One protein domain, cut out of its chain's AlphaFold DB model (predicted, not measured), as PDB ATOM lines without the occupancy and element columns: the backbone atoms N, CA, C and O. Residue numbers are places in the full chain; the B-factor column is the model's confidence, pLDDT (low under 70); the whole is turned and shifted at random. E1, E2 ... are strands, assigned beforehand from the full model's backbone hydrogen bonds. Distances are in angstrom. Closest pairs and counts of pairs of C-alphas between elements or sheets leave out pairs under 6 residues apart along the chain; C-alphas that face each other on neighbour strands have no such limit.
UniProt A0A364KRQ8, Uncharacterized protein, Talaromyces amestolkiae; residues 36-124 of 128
ATOM      1  N   PRO A  36     136.072 156.451 114.146       60.69
ATOM      2  CA  PRO A  36     136.687 156.011 112.897       60.69
ATOM      3  C   PRO A  36     135.921 156.571 111.689       60.69
ATOM      4  O   PRO A  36     134.716 156.340 111.573       60.69
ATOM      5  N   SER A  37     136.598 157.237 110.749       63.09
ATOM      6  CA  SER A  37     135.933 157.742 109.535       63.09
ATOM      7  C   SER A  37     135.536 156.593 108.586       63.09
ATOM      8  O   SER A  37     135.995 155.459 108.740       63.09
ATOM      9  N   LYS A  38     134.647 156.833 107.610       57.78
ATOM     10  CA  LYS A  38     134.214 155.814 106.620       57.78
ATOM     11  C   LYS A  38     135.163 155.665 105.414       57.78
ATOM     12  O   LYS A  38     134.907 154.826 104.556       57.78
ATOM     13  N   GLN A  39     136.228 156.462 105.327       56.12
ATOM     14  CA  GLN A  39     137.184 156.470 104.211       56.12
ATOM     15  C   GLN A  39     138.297 155.432 104.429       56.12
ATOM     16  O   GLN A  39     138.574 155.099 105.573       56.12
ATOM     17  N   SER A  40     138.919 154.895 103.367       51.28
ATOM     18  CA  SER A  40     139.966 153.857 103.487       51.28
ATOM     19  C   SER A  40     141.117 154.318 104.403       51.28
ATOM     20  O   SER A  40     141.601 155.447 104.284       51.28
ATOM     21  N   LYS A  41     141.472 153.465 105.379       57.44
ATOM     22  CA  LYS A  41     141.848 153.856 106.759       57.44
ATOM     23  C   LYS A  41     143.323 153.689 107.132       57.44
ATOM     24  O   LYS A  41     143.618 153.480 108.303       57.44
ATOM     25  N   ILE A  42     144.248 153.711 106.181       61.53
ATOM     26  CA  ILE A  42     145.677 153.601 106.501       61.53
ATOM     27  C   ILE A  42     146.413 154.654 105.683       61.53
ATOM     28  O   ILE A  42     146.152 154.817 104.493       61.53
ATOM     29  N   GLY A  43     147.241 155.442 106.356       71.38
ATOM     30  CA  GLY A  43     147.912 156.602 105.786       71.38
ATOM     31  C   GLY A  43     148.347 157.560 106.893       71.38
ATOM     32  O   GLY A  43     147.775 157.515 107.975       71.38
ATOM     33  N   PRO A  44     149.378 158.391 106.704       83.88
ATOM     34  CA  PRO A  44     149.718 159.402 107.693       83.88
ATOM     35  C   PRO A  44     148.912 160.691 107.471       83.88
ATOM     36  O   PRO A  44     148.763 161.157 106.333       83.88
ATOM     37  N   TRP A  45     148.475 161.326 108.560       88.19
ATOM     38  CA  TRP A  45     148.152 162.755 108.551       88.19
ATOM     39  C   TRP A  45     149.394 163.561 108.174       88.19
ATOM     40  O   TRP A  45     150.507 163.256 108.613       88.19
ATOM     41  N   LYS A  46     149.206 164.617 107.384       89.00
ATOM     42  CA  LYS A  46     150.267 165.573 107.072       89.00
ATOM     43  C   LYS A  46     149.937 166.952 107.612       89.00
ATOM     44  O   LYS A  46     148.858 167.484 107.357       89.00
ATOM     45  N   CYS A  47     150.918 167.502 108.318       88.81
ATOM     46  CA  CYS A  47     150.961 168.875 108.776       88.81
ATOM     47  C   CYS A  47     152.280 169.505 108.339       88.81
ATOM     48  O   CYS A  47     153.339 168.888 108.470       88.81
ATOM     49  N   ASP A  48     152.195 170.723 107.819       86.75
ATOM     50  CA  ASP A  48     153.358 171.531 107.467       86.75
ATOM     51  C   ASP A  48     153.844 172.340 108.678       86.75
ATOM     52  O   ASP A  48     153.222 172.345 109.745       86.75
ATOM     53  N   LEU A  49     154.954 173.062 108.515       87.00
ATOM     54  CA  LEU A  49     155.376 174.068 109.491       87.00
ATOM     55  C   LEU A  49     154.290 175.131 109.680       87.00
ATOM     56  O   LEU A  49     153.502 175.409 108.771       87.00
ATOM     57  N   ALA A  50     154.266 175.724 110.868       86.44
ATOM     58  CA  ALA A  50     153.325 176.777 111.210       86.44
ATOM     59  C   ALA A  50     153.353 177.929 110.188       86.44
ATOM     60  O   ALA A  50     154.398 178.535 109.924       86.44
ATOM     61  N   GLN A  51     152.188 178.224 109.599       83.38
ATOM     62  CA  GLN A  51     152.050 179.215 108.520       83.38
ATOM     63  C   GLN A  51     152.084 180.664 109.022       83.38
ATOM     64  O   GLN A  51     152.156 181.600 108.229       83.38
ATOM     65  N   ASP A  52     152.067 180.853 110.337       82.69
ATOM     66  CA  ASP A  52     152.213 182.149 110.993       82.69
ATOM     67  C   ASP A  52     153.666 182.660 111.036       82.69
ATOM     68  O   ASP A  52     153.921 183.755 111.533       82.69
ATOM     69  N   GLY A  53     154.617 181.886 110.500       83.25
ATOM     70  CA  GLY A  53     156.031 182.251 110.424       83.25
ATOM     71  C   GLY A  53     156.848 181.871 111.660       83.25
ATOM     72  O   GLY A  53     158.044 182.151 111.690       83.25
ATOM     73  N   SER A  54     156.252 181.200 112.650       82.19
ATOM     74  CA  SER A  54     156.978 180.735 113.844       82.19
ATOM     75  C   SER A  54     158.003 179.632 113.544       82.19
ATOM     76  O   SER A  54     158.932 179.426 114.321       82.19
ATOM     77  N   GLY A  55     157.850 178.916 112.423       85.25
ATOM     78  CA  GLY A  55     158.738 177.812 112.041       85.25
ATOM     79  C   GLY A  55     158.607 176.576 112.935       85.25
ATOM     80  O   GLY A  55     159.451 175.683 112.869       85.25
ATOM     81  N   LEU A  56     157.565 176.512 113.768       85.75
ATOM     82  CA  LEU A  56     157.330 175.391 114.670       85.75
ATOM     83  C   LEU A  56     156.702 174.200 113.927       85.75
ATOM     84  O   LEU A  56     155.848 174.394 113.052       85.75
ATOM     85  N   PRO A  57     157.110 172.958 114.256       87.06
ATOM     86  CA  PRO A  57     156.476 171.767 113.715       87.06
ATOM     87  C   PRO A  57     155.054 171.637 114.263       87.06
ATOM     88  O   PRO A  57     154.826 171.768 115.465       87.06
ATOM     89  N   GLN A  58     154.105 171.352 113.373       89.31
ATOM     90  CA  GLN A  58     152.706 171.148 113.738       89.31
ATOM     91  C   GLN A  58     152.356 169.663 113.766       89.31
ATOM     92  O   GLN A  58     152.942 168.848 113.050       89.31
ATOM     93  N   GLN A  59     151.363 169.321 114.577       89.88
ATOM     94  CA  GLN A  59     150.813 167.974 114.692       89.88
ATOM     95  C   GLN A  59     149.289 168.007 114.497       89.88
ATOM     96  O   GLN A  59     148.682 169.071 114.634       89.88
ATOM     97  N   PRO A  60     148.662 166.874 114.134       89.25
ATOM     98  CA  PRO A  60     147.221 166.804 113.938       89.25
ATOM     99  C   PRO A  60     146.476 166.764 115.280       89.25
ATOM    100  O   PRO A  60     146.733 165.916 116.138       89.25
ATOM    101  N   TYR A  61     145.499 167.651 115.431       88.50
ATOM    102  CA  TYR A  61     144.631 167.754 116.596       88.50
ATOM    103  C   TYR A  61     143.172 167.938 116.186       88.50
ATOM    104  O   TYR A  61     142.843 168.596 115.200       88.50
ATOM    105  N   CYS A  62     142.276 167.401 117.003       86.56
ATOM    106  CA  CYS A  62     140.872 167.773 116.997       86.56
ATOM    107  C   CYS A  62     140.665 168.886 118.019       86.56
ATOM    108  O   CYS A  62     140.768 168.638 119.217       86.56
ATOM    109  N   CYS A  63     140.368 170.094 117.549       82.56
ATOM    110  CA  CYS A  63     140.142 171.256 118.405       82.56
ATOM    111  C   CYS A  63     138.676 171.665 118.368       82.56
ATOM    112  O   CYS A  63     138.106 171.791 117.285       82.56
ATOM    113  N   ASP A  64     138.062 171.870 119.533       79.12
ATOM    114  CA  ASP A  64     136.665 172.299 119.596       79.12
ATOM    115  C   ASP A  64     136.555 173.745 119.100       79.12
ATOM    116  O   ASP A  64     137.132 174.664 119.690       79.12
ATOM    117  N   GLU A  65     135.778 173.969 118.037       72.75
ATOM    118  CA  GLU A  65     135.532 175.313 117.510       72.75
ATOM    119  C   GLU A  65     134.861 176.241 118.536       72.75
ATOM    120  O   GLU A  65     135.015 177.460 118.454       72.75
ATOM    121  N   LYS A  66     134.149 175.689 119.526       77.31
ATOM    122  CA  LYS A  66     133.559 176.454 120.635       77.31
ATOM    123  C   LYS A  66     134.604 176.946 121.637       77.31
ATOM    124  O   LYS A  66     134.326 177.874 122.388       77.31
ATOM    125  N   SER A  67     135.796 176.348 121.636       77.19
ATOM    126  CA  SER A  67     136.939 176.736 122.472       77.19
ATOM    127  C   SER A  67     137.897 177.715 121.774       77.19
ATOM    128  O   SER A  67     138.975 178.021 122.289       77.19
ATOM    129  N   VAL A  68     137.519 178.219 120.592       79.81
ATOM    130  CA  VAL A  68     138.294 179.219 119.851       79.81
ATOM    131  C   VAL A  68     138.264 180.546 120.604       79.81
ATOM    132  O   VAL A  68     137.257 181.250 120.625       79.81
ATOM    133  N   LYS A  69     139.406 180.910 121.189       79.88
ATOM    134  CA  LYS A  69     139.643 182.217 121.812       79.88
ATOM    135  C   LYS A  69     139.806 183.322 120.776       79.88
ATOM    136  O   LYS A  69     139.441 184.466 121.029       79.88
ATOM    137  N   SER A  70     140.421 183.006 119.639       80.12
ATOM    138  CA  SER A  70     140.774 184.004 118.630       80.12
ATOM    139  C   SER A  70     140.878 183.398 117.235       80.12
ATOM    140  O   SER A  70     141.311 182.258 117.068       80.12
ATOM    141  N   ARG A  71     140.467 184.176 116.229       82.75
ATOM    142  CA  ARG A  71     140.599 183.854 114.805       82.75
ATOM    143  C   ARG A  71     141.405 184.967 114.143       82.75
ATOM    144  O   ARG A  71     140.992 186.122 114.202       82.75
ATOM    145  N   TYR A  72     142.523 184.632 113.510       78.25
ATOM    146  CA  TYR A  72     143.356 185.585 112.774       78.25
ATOM    147  C   TYR A  72     143.400 185.229 111.287       78.25
ATOM    148  O   TYR A  72     143.102 184.097 110.902       78.25
ATOM    149  N   GLN A  73     143.773 186.213 110.459       77.06
ATOM    150  CA  GLN A  73     143.979 186.056 109.013       77.06
ATOM    151  C   GLN A  73     142.799 185.349 108.312       77.06
ATOM    152  O   GLN A  73     142.961 184.271 107.743       77.06
ATOM    153  N   ASP A  74     141.594 185.927 108.402       68.31
ATOM    154  CA  ASP A  74     140.367 185.352 107.811       68.31
ATOM    155  C   ASP A  74     140.001 183.947 108.342       68.31
ATOM    156  O   ASP A  74     139.424 183.114 107.649       68.31
ATOM    157  N   GLY A  75     140.344 183.657 109.603       65.44
ATOM    158  CA  GLY A  75     140.019 182.381 110.250       65.44
ATOM    159  C   GLY A  75     140.962 181.233 109.899       65.44
ATOM    160  O   GLY A  75     140.662 180.089 110.233       65.44
ATOM    161  N   ARG A  76     142.095 181.529 109.255       66.44
ATOM    162  CA  ARG A  76     143.144 180.547 108.942       66.44
ATOM    163  C   ARG A  76     143.992 180.188 110.154       66.44
ATOM    164  O   ARG A  76     144.471 179.064 110.238       66.44
ATOM    165  N   ILE A  77     144.149 181.126 111.088       77.94
ATOM    166  CA  ILE A  77     144.856 180.893 112.347       77.94
ATOM    167  C   ILE A  77     143.843 180.892 113.487       77.94
ATOM    168  O   ILE A  77     143.091 181.855 113.651       77.94
ATOM    169  N   LEU A  78     143.839 179.832 114.288       79.19
ATOM    170  CA  LEU A  78     142.945 179.648 115.425       79.19
ATOM    171  C   LEU A  78     143.763 179.549 116.710       79.19
ATOM    172  O   LEU A  78     144.586 178.649 116.853       79.19
ATOM    173  N   GLY A  79     143.506 180.454 117.652       82.62
ATOM    174  CA  GLY A  79     143.923 180.289 119.040       82.62
ATOM    175  C   GLY A  79     142.842 179.524 119.797       82.62
ATOM    176  O   GLY A  79     141.717 180.015 119.904       82.62
ATOM    177  N   VAL A  80     143.164 178.340 120.307       78.94
ATOM    178  CA  VAL A  80     142.210 177.415 120.945       78.94
ATOM    179  C   VAL A  80     142.768 176.892 122.264       78.94
ATOM    180  O   VAL A  80     143.981 176.772 122.443       78.94
ATOM    181  N   THR A  81     141.879 176.607 123.212       76.81
ATOM    182  CA  THR A  81     142.268 176.086 124.535       76.81
ATOM    183  C   THR A  81     141.999 174.607 124.713       76.81
ATOM    184  O   THR A  81     142.566 174.019 125.625       76.81
ATOM    185  N   ASP A  82     141.145 174.018 123.876       79.12
ATOM    186  CA  ASP A  82     140.787 172.609 123.981       79.12
ATOM    187  C   ASP A  82     141.026 171.890 122.650       79.12
ATOM    188  O   ASP A  82     140.278 172.038 121.677       79.12
ATOM    189  N   CYS A  83     142.124 171.138 122.616       80.50
ATOM    190  CA  CYS A  83     142.542 170.303 121.501       80.50
ATOM    191  C   CYS A  83     142.930 168.926 122.020       80.50
ATOM    192  O   CYS A  83     143.632 168.801 123.020       80.50
ATOM    193  N   THR A  84     142.533 167.886 121.296       84.12
ATOM    194  CA  THR A  84     142.913 166.503 121.585       84.12
ATOM    195  C   THR A  84     143.769 165.953 120.457       84.12
ATOM    196  O   THR A  84     143.440 166.121 119.282       84.12
ATOM    197  N   ALA A  85     144.888 165.324 120.816       84.19
ATOM    198  CA  ALA A  85     145.820 164.750 119.854       84.19
ATOM    199  C   ALA A  85     145.146 163.651 119.027       84.19
ATOM    200  O   ALA A  85     144.447 162.786 119.564       84.19
ATOM    201  N   VAL A  86     145.395 163.677 117.722       85.44
ATOM    202  CA  VAL A  86     144.928 162.650 116.794       85.44
ATOM    203  C   VAL A  86     146.076 161.680 116.502       85.44
ATOM    204  O   VAL A  86     147.185 162.129 116.202       85.44
ATOM    205  N   PRO A  87     145.849 160.352 116.547       81.50
ATOM    206  CA  PRO A  87     146.848 159.386 116.105       81.50
ATOM    207  C   PRO A  87     147.229 159.640 114.642       81.50
ATOM    208  O   PRO A  87     146.366 159.688 113.764       81.50
ATOM    209  N   ALA A  88     148.525 159.805 114.375       76.62
ATOM    210  CA  ALA A  88     149.023 160.188 113.054       76.62
ATOM    211  C   ALA A  88     148.690 159.160 111.956       76.62
ATOM    212  O   ALA A  88     148.623 159.528 110.790       76.62
ATOM    213  N   ASP A  89     148.477 157.901 112.327       76.06
ATOM    214  CA  ASP A  89     148.248 156.740 111.466       76.06
ATOM    215  C   ASP A  89     146.767 156.361 111.303       76.06
ATOM    216  O   ASP A  89     146.457 155.361 110.651       76.06
ATOM    217  N   GLN A  90     145.835 157.141 111.869       76.00
ATOM    218  CA  GLN A  90     144.406 156.817 111.843       76.00
ATOM    219  C   GLN A  90     143.546 157.941 111.274       76.00
ATOM    220  O   GLN A  90     143.574 159.077 111.745       76.00
ATOM    221  N   ASN A  91     142.690 157.592 110.310       80.25
ATOM    222  CA  ASN A  91     141.687 158.514 109.793       80.25
ATOM    223  C   ASN A  91     140.525 158.599 110.785       80.25
ATOM    224  O   ASN A  91     139.673 157.701 110.858       80.25
ATOM    225  N   VAL A  92     140.505 159.678 111.555       77.75
ATOM    226  CA  VAL A  92     139.473 159.937 112.550       77.75
ATOM    227  C   VAL A  92     138.607 161.118 112.154       77.75
ATOM    228  O   VAL A  92     139.057 162.070 111.521       77.75
ATOM    229  N   GLN A  93     137.351 161.061 112.576       78.25
ATOM    230  CA  GLN A  93     136.452 162.196 112.551       78.25
ATOM    231  C   GLN A  93     136.424 162.829 113.942       78.25
ATOM    232  O   GLN A  93     136.162 162.151 114.943       78.25
ATOM    233  N   CYS A  94     136.699 164.130 114.001       78.75
ATOM    234  CA  CYS A  94     136.589 164.898 115.230       78.75
ATOM    235  C   CYS A  94     135.112 165.004 115.629       78.75
ATOM    236  O   CYS A  94     134.278 165.437 114.840       78.75
ATOM    237  N   ALA A  95     134.769 164.619 116.860       69.19
ATOM    238  CA  ALA A  95     133.391 164.729 117.344       69.19
ATOM    239  C   ALA A  95     132.957 166.194 117.547       69.19
ATOM    240  O   ALA A  95     131.790 166.529 117.359       69.19
ATOM    241  N   ALA A  96     133.908 167.057 117.921       63.16
ATOM    242  CA  ALA A  96     133.687 168.468 118.240       63.16
ATOM    243  C   ALA A  96     134.116 169.440 117.120       63.16
ATOM    244  O   ALA A  96     133.971 170.649 117.277       63.16
ATOM    245  N   ALA A  97     134.636 168.935 115.996       63.97
ATOM    246  CA  ALA A  97     135.150 169.761 114.905       63.97
ATOM    247  C   ALA A  97     134.786 169.173 113.539       63.97
ATOM    248  O   ALA A  97     134.741 167.958 113.369       63.97
ATOM    249  N   ALA A  98     134.577 170.030 112.539       65.38
ATOM    250  CA  ALA A  98     134.382 169.572 111.162       65.38
ATOM    251  C   ALA A  98     135.675 169.011 110.535       65.38
ATOM    252  O   ALA A  98     135.602 168.191 109.622       65.38
ATOM    253  N   ASN A  99     136.844 169.437 111.031       77.75
ATOM    254  CA  ASN A  99     138.159 169.138 110.467       77.75
ATOM    255  C   ASN A  99     139.163 168.721 111.551       77.75
ATOM    256  O   ASN A  99     139.066 169.165 112.696       77.75
ATOM    257  N   VAL A 100     140.164 167.930 111.154       87.00
ATOM    258  CA  VAL A 100     141.417 167.771 111.908       87.00
ATOM    259  C   VAL A 100     142.307 168.968 111.577       87.00
ATOM    260  O   VAL A 100     142.534 169.266 110.405       87.00
ATOM    261  N   TRP A 101     142.799 169.664 112.593       88.44
ATOM    262  CA  TRP A 101     143.629 170.856 112.450       88.44
ATOM    263  C   TRP A 101     145.097 170.534 112.708       88.44
ATOM    264  O   TRP A 101     145.424 169.718 113.563       88.44
ATOM    265  N   CYS A 102     145.990 171.195 111.983       89.81
ATOM    266  CA  CYS A 102     147.407 171.221 112.297       89.81
ATOM    267  C   CYS A 102     147.657 172.328 113.308       89.81
ATOM    268  O   CYS A 102     147.421 173.501 113.008       89.81
ATOM    269  N   CYS A 103     148.107 171.934 114.495       89.56
ATOM    270  CA  CYS A 103     148.322 172.835 115.613       89.56
ATOM    271  C   CYS A 103     149.666 172.581 116.281       89.56
ATOM    272  O   CYS A 103     150.245 171.496 116.183       89.56
ATOM    273  N   TYR A 104     150.143 173.589 116.995       86.44
ATOM    274  CA  TYR A 104     151.306 173.495 117.858       86.44
ATOM    275  C   TYR A 104     151.007 174.173 119.203       86.44
ATOM    276  O   TYR A 104     150.186 175.091 119.284       86.44
ATOM    277  N   SER A 105     151.630 173.680 120.275       81.81
ATOM    278  CA  SER A 105     151.471 174.258 121.614       81.81
ATOM    279  C   SER A 105     152.420 175.439 121.781       81.81
ATOM    280  O   SER A 105     153.610 175.323 121.484       81.81
ATOM    281  N   LEU A 106     151.916 176.552 122.320       73.56
ATOM    282  CA  LEU A 106     152.756 177.681 122.734       73.56
ATOM    283  C   LEU A 106     153.481 177.415 124.061       73.56
ATOM    284  O   LEU A 106     154.462 178.085 124.377       73.56
ATOM    285  N   ASN A 107     153.035 176.415 124.825       70.00
ATOM    286  CA  ASN A 107     153.685 175.971 126.051       70.00
ATOM    287  C   ASN A 107     154.357 174.613 125.815       70.00
ATOM    288  O   ASN A 107     153.735 173.558 125.912       70.00
ATOM    289  N   ALA A 108     155.658 174.648 125.529       57.31
ATOM    290  CA  ALA A 108     156.478 173.472 125.223       57.31
ATOM    291  C   ALA A 108     156.748 172.541 126.428       57.31
ATOM    292  O   ALA A 108     157.407 171.517 126.267       57.31
ATOM    293  N   SER A 109     156.284 172.897 127.633       56.62
ATOM    294  CA  SER A 109     156.590 172.141 128.860       56.62
ATOM    295  C   SER A 109     155.714 170.897 129.045       56.62
ATOM    296  O   SER A 109     156.144 169.964 129.715       56.62
ATOM    297  N   ASP A 110     154.527 170.850 128.434       53.38
ATOM    298  CA  ASP A 110     153.699 169.644 128.370       53.38
ATOM    299  C   ASP A 110     152.736 169.732 127.163       53.38
ATOM    300  O   ASP A 110     151.803 170.539 127.180       53.38
ATOM    301  N   PRO A 111     152.923 168.920 126.104       52.03
ATOM    302  CA  PRO A 111     152.022 168.885 124.951       52.03
ATOM    303  C   PRO A 111     150.626 168.325 125.285       52.03
ATOM    304  O   PRO A 111     149.756 168.329 124.424       52.03
ATOM    305  N   ASN A 112     150.383 167.841 126.506       53.94
ATOM    306  CA  ASN A 112     149.066 167.418 126.988       53.94
ATOM    307  C   ASN A 112     148.459 168.392 128.012       53.94
ATOM    308  O   ASN A 112     147.275 168.279 128.317       53.94
ATOM    309  N   GLN A 113     149.228 169.366 128.516       51.56
ATOM    310  CA  GLN A 113     148.725 170.466 129.350       51.56
ATOM    311  C   GLN A 113     148.859 171.783 128.586       51.56
ATOM    312  O   GLN A 113     149.588 172.707 128.950       51.56
ATOM    313  N   GLY A 114     148.131 171.837 127.472       52.50
ATOM    314  CA  GLY A 114     147.920 173.049 126.704       52.50
ATOM    315  C   GLY A 114     147.130 174.065 127.517       52.50
ATOM    316  O   GLY A 114     146.001 173.815 127.921       52.50
ATOM    317  N   ALA A 115     147.707 175.241 127.730       61.16
ATOM    318  CA  ALA A 115     146.896 176.414 128.044       61.16
ATOM    319  C   ALA A 115     146.502 177.173 126.766       61.16
ATOM    320  O   ALA A 115     145.512 177.904 126.766       61.16
ATOM    321  N   GLU A 116     147.254 176.988 125.673       73.88
ATOM    322  CA  GLU A 116     146.993 177.660 124.405       73.88
ATOM    323  C   GLU A 116     147.693 176.957 123.237       73.88
ATOM    324  O   GLU A 116     148.913 176.763 123.234       73.88
ATOM    325  N   TRP A 117     146.888 176.591 122.245       83.12
ATOM    326  CA  TRP A 117     147.324 176.031 120.977       83.12
ATOM    327  C   TRP A 117     147.087 177.038 119.868       83.12
ATOM    328  O   TRP A 117     146.096 177.776 119.882       83.12
ATOM    329  N   VAL A 118     147.969 177.009 118.878       87.88
ATOM    330  CA  VAL A 118     147.802 177.757 117.639       87.88
ATOM    331  C   VAL A 118     147.677 176.762 116.504       87.88
ATOM    332  O   VAL A 118     148.581 175.963 116.265       87.88
ATOM    333  N   CYS A 119     146.545 176.807 115.813       88.31
ATOM    334  CA  CYS A 119     146.291 176.012 114.621       88.31
ATOM    335  C   CYS A 119     146.364 176.906 113.397       88.31
ATOM    336  O   CYS A 119     145.719 177.950 113.389       88.31
ATOM    337  N   THR A 120     147.122 176.522 112.373       88.81
ATOM    338  CA  THR A 120     147.340 177.392 111.197       88.81
ATOM    339  C   THR A 120     146.861 176.790 109.879       88.81
ATOM    340  O   THR A 120     146.801 177.486 108.868       88.81
ATOM    341  N   SER A 121     146.500 175.505 109.866       86.31
ATOM    342  CA  SER A 121     146.012 174.824 108.668       86.31
ATOM    343  C   SER A 121     145.158 173.603 109.006       86.31
ATOM    344  O   SER A 121     145.155 173.114 110.135       86.31
ATOM    345  N   VAL A 122     144.412 173.108 108.020       87.38
ATOM    346  CA  VAL A 122     143.687 171.833 108.108       87.38
ATOM    347  C   VAL A 122     144.641 170.699 107.732       87.38
ATOM    348  O   VAL A 122     145.376 170.816 106.753       87.38
ATOM    349  N   ALA A 123     144.630 169.611 108.504       88.56
ATOM    350  CA  ALA A 123     145.468 168.448 108.246       88.56
ATOM    351  C   ALA A 123     144.991 167.686 107.003       88.56
ATOM    352  O   ALA A 123     143.796 167.442 106.820       88.56
ATOM    353  N   GLU A 124     145.934 167.256 106.163       87.94
ATOM    354  CA  GLU A 124     145.629 166.444 104.985       87.94
ATOM    355  C   GLU A 124     145.777 164.953 105.305       87.94
ATOM    356  O   GLU A 124     146.854 164.499 105.705       87.94
TER     357      GLU A 124
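This is residues 36 to 124 of the 128 residues of an uncharacterized protein of Talaromyces amestolkiae (UniProt A0A364KRQ8). Little regular structure is here: one small, strongly twisted and curled sheet of six short strands, with long loops around it. The printed part has 89 residues, 28 in named elements: no named helix, and strands E1 to E6 along the chain. The sheet, antiparallel throughout, runs E2 E3 E6 E5 E1 E4. The class is all strand; the whole is compact, radius of gyration of the C-alphas 12.3 A, spanning 33 by 27 by 26 A.

Find C-alpha 59 at (150.813, 167.974, 114.692), where E1, residues 59 to 63, begins. Then come E2, 68 to 72; E3, 77 to 80; E4, 83 to 85; E5, 101 to 105, 12.5 A long; and E6, 117 to 122, 14.0 A long, ending at (143.687, 171.833, 108.108).

Look within hydrogen-bond range: N 78 and O 119, 2.8 A, in E3 and E6; N 69 and O 79, 2.8 A, in the hairpin E2 and E3; N 102 and O 121, 2.8 A, in the hairpin E5 and E6. E1 is staggered: N 61 is 2.8 A from O 101 of E5, N 62 2.9 A from O 84 of E4.

The farthest C-alphas, Lys 38 and Ser 109, are 35.5 A apart. The printed part has no cut; E4 to E5 and E5 to E6 are long links. Confidence is under 70 at residues 36 to 42, 74 to 76, 95 to 98 and 108 to 115.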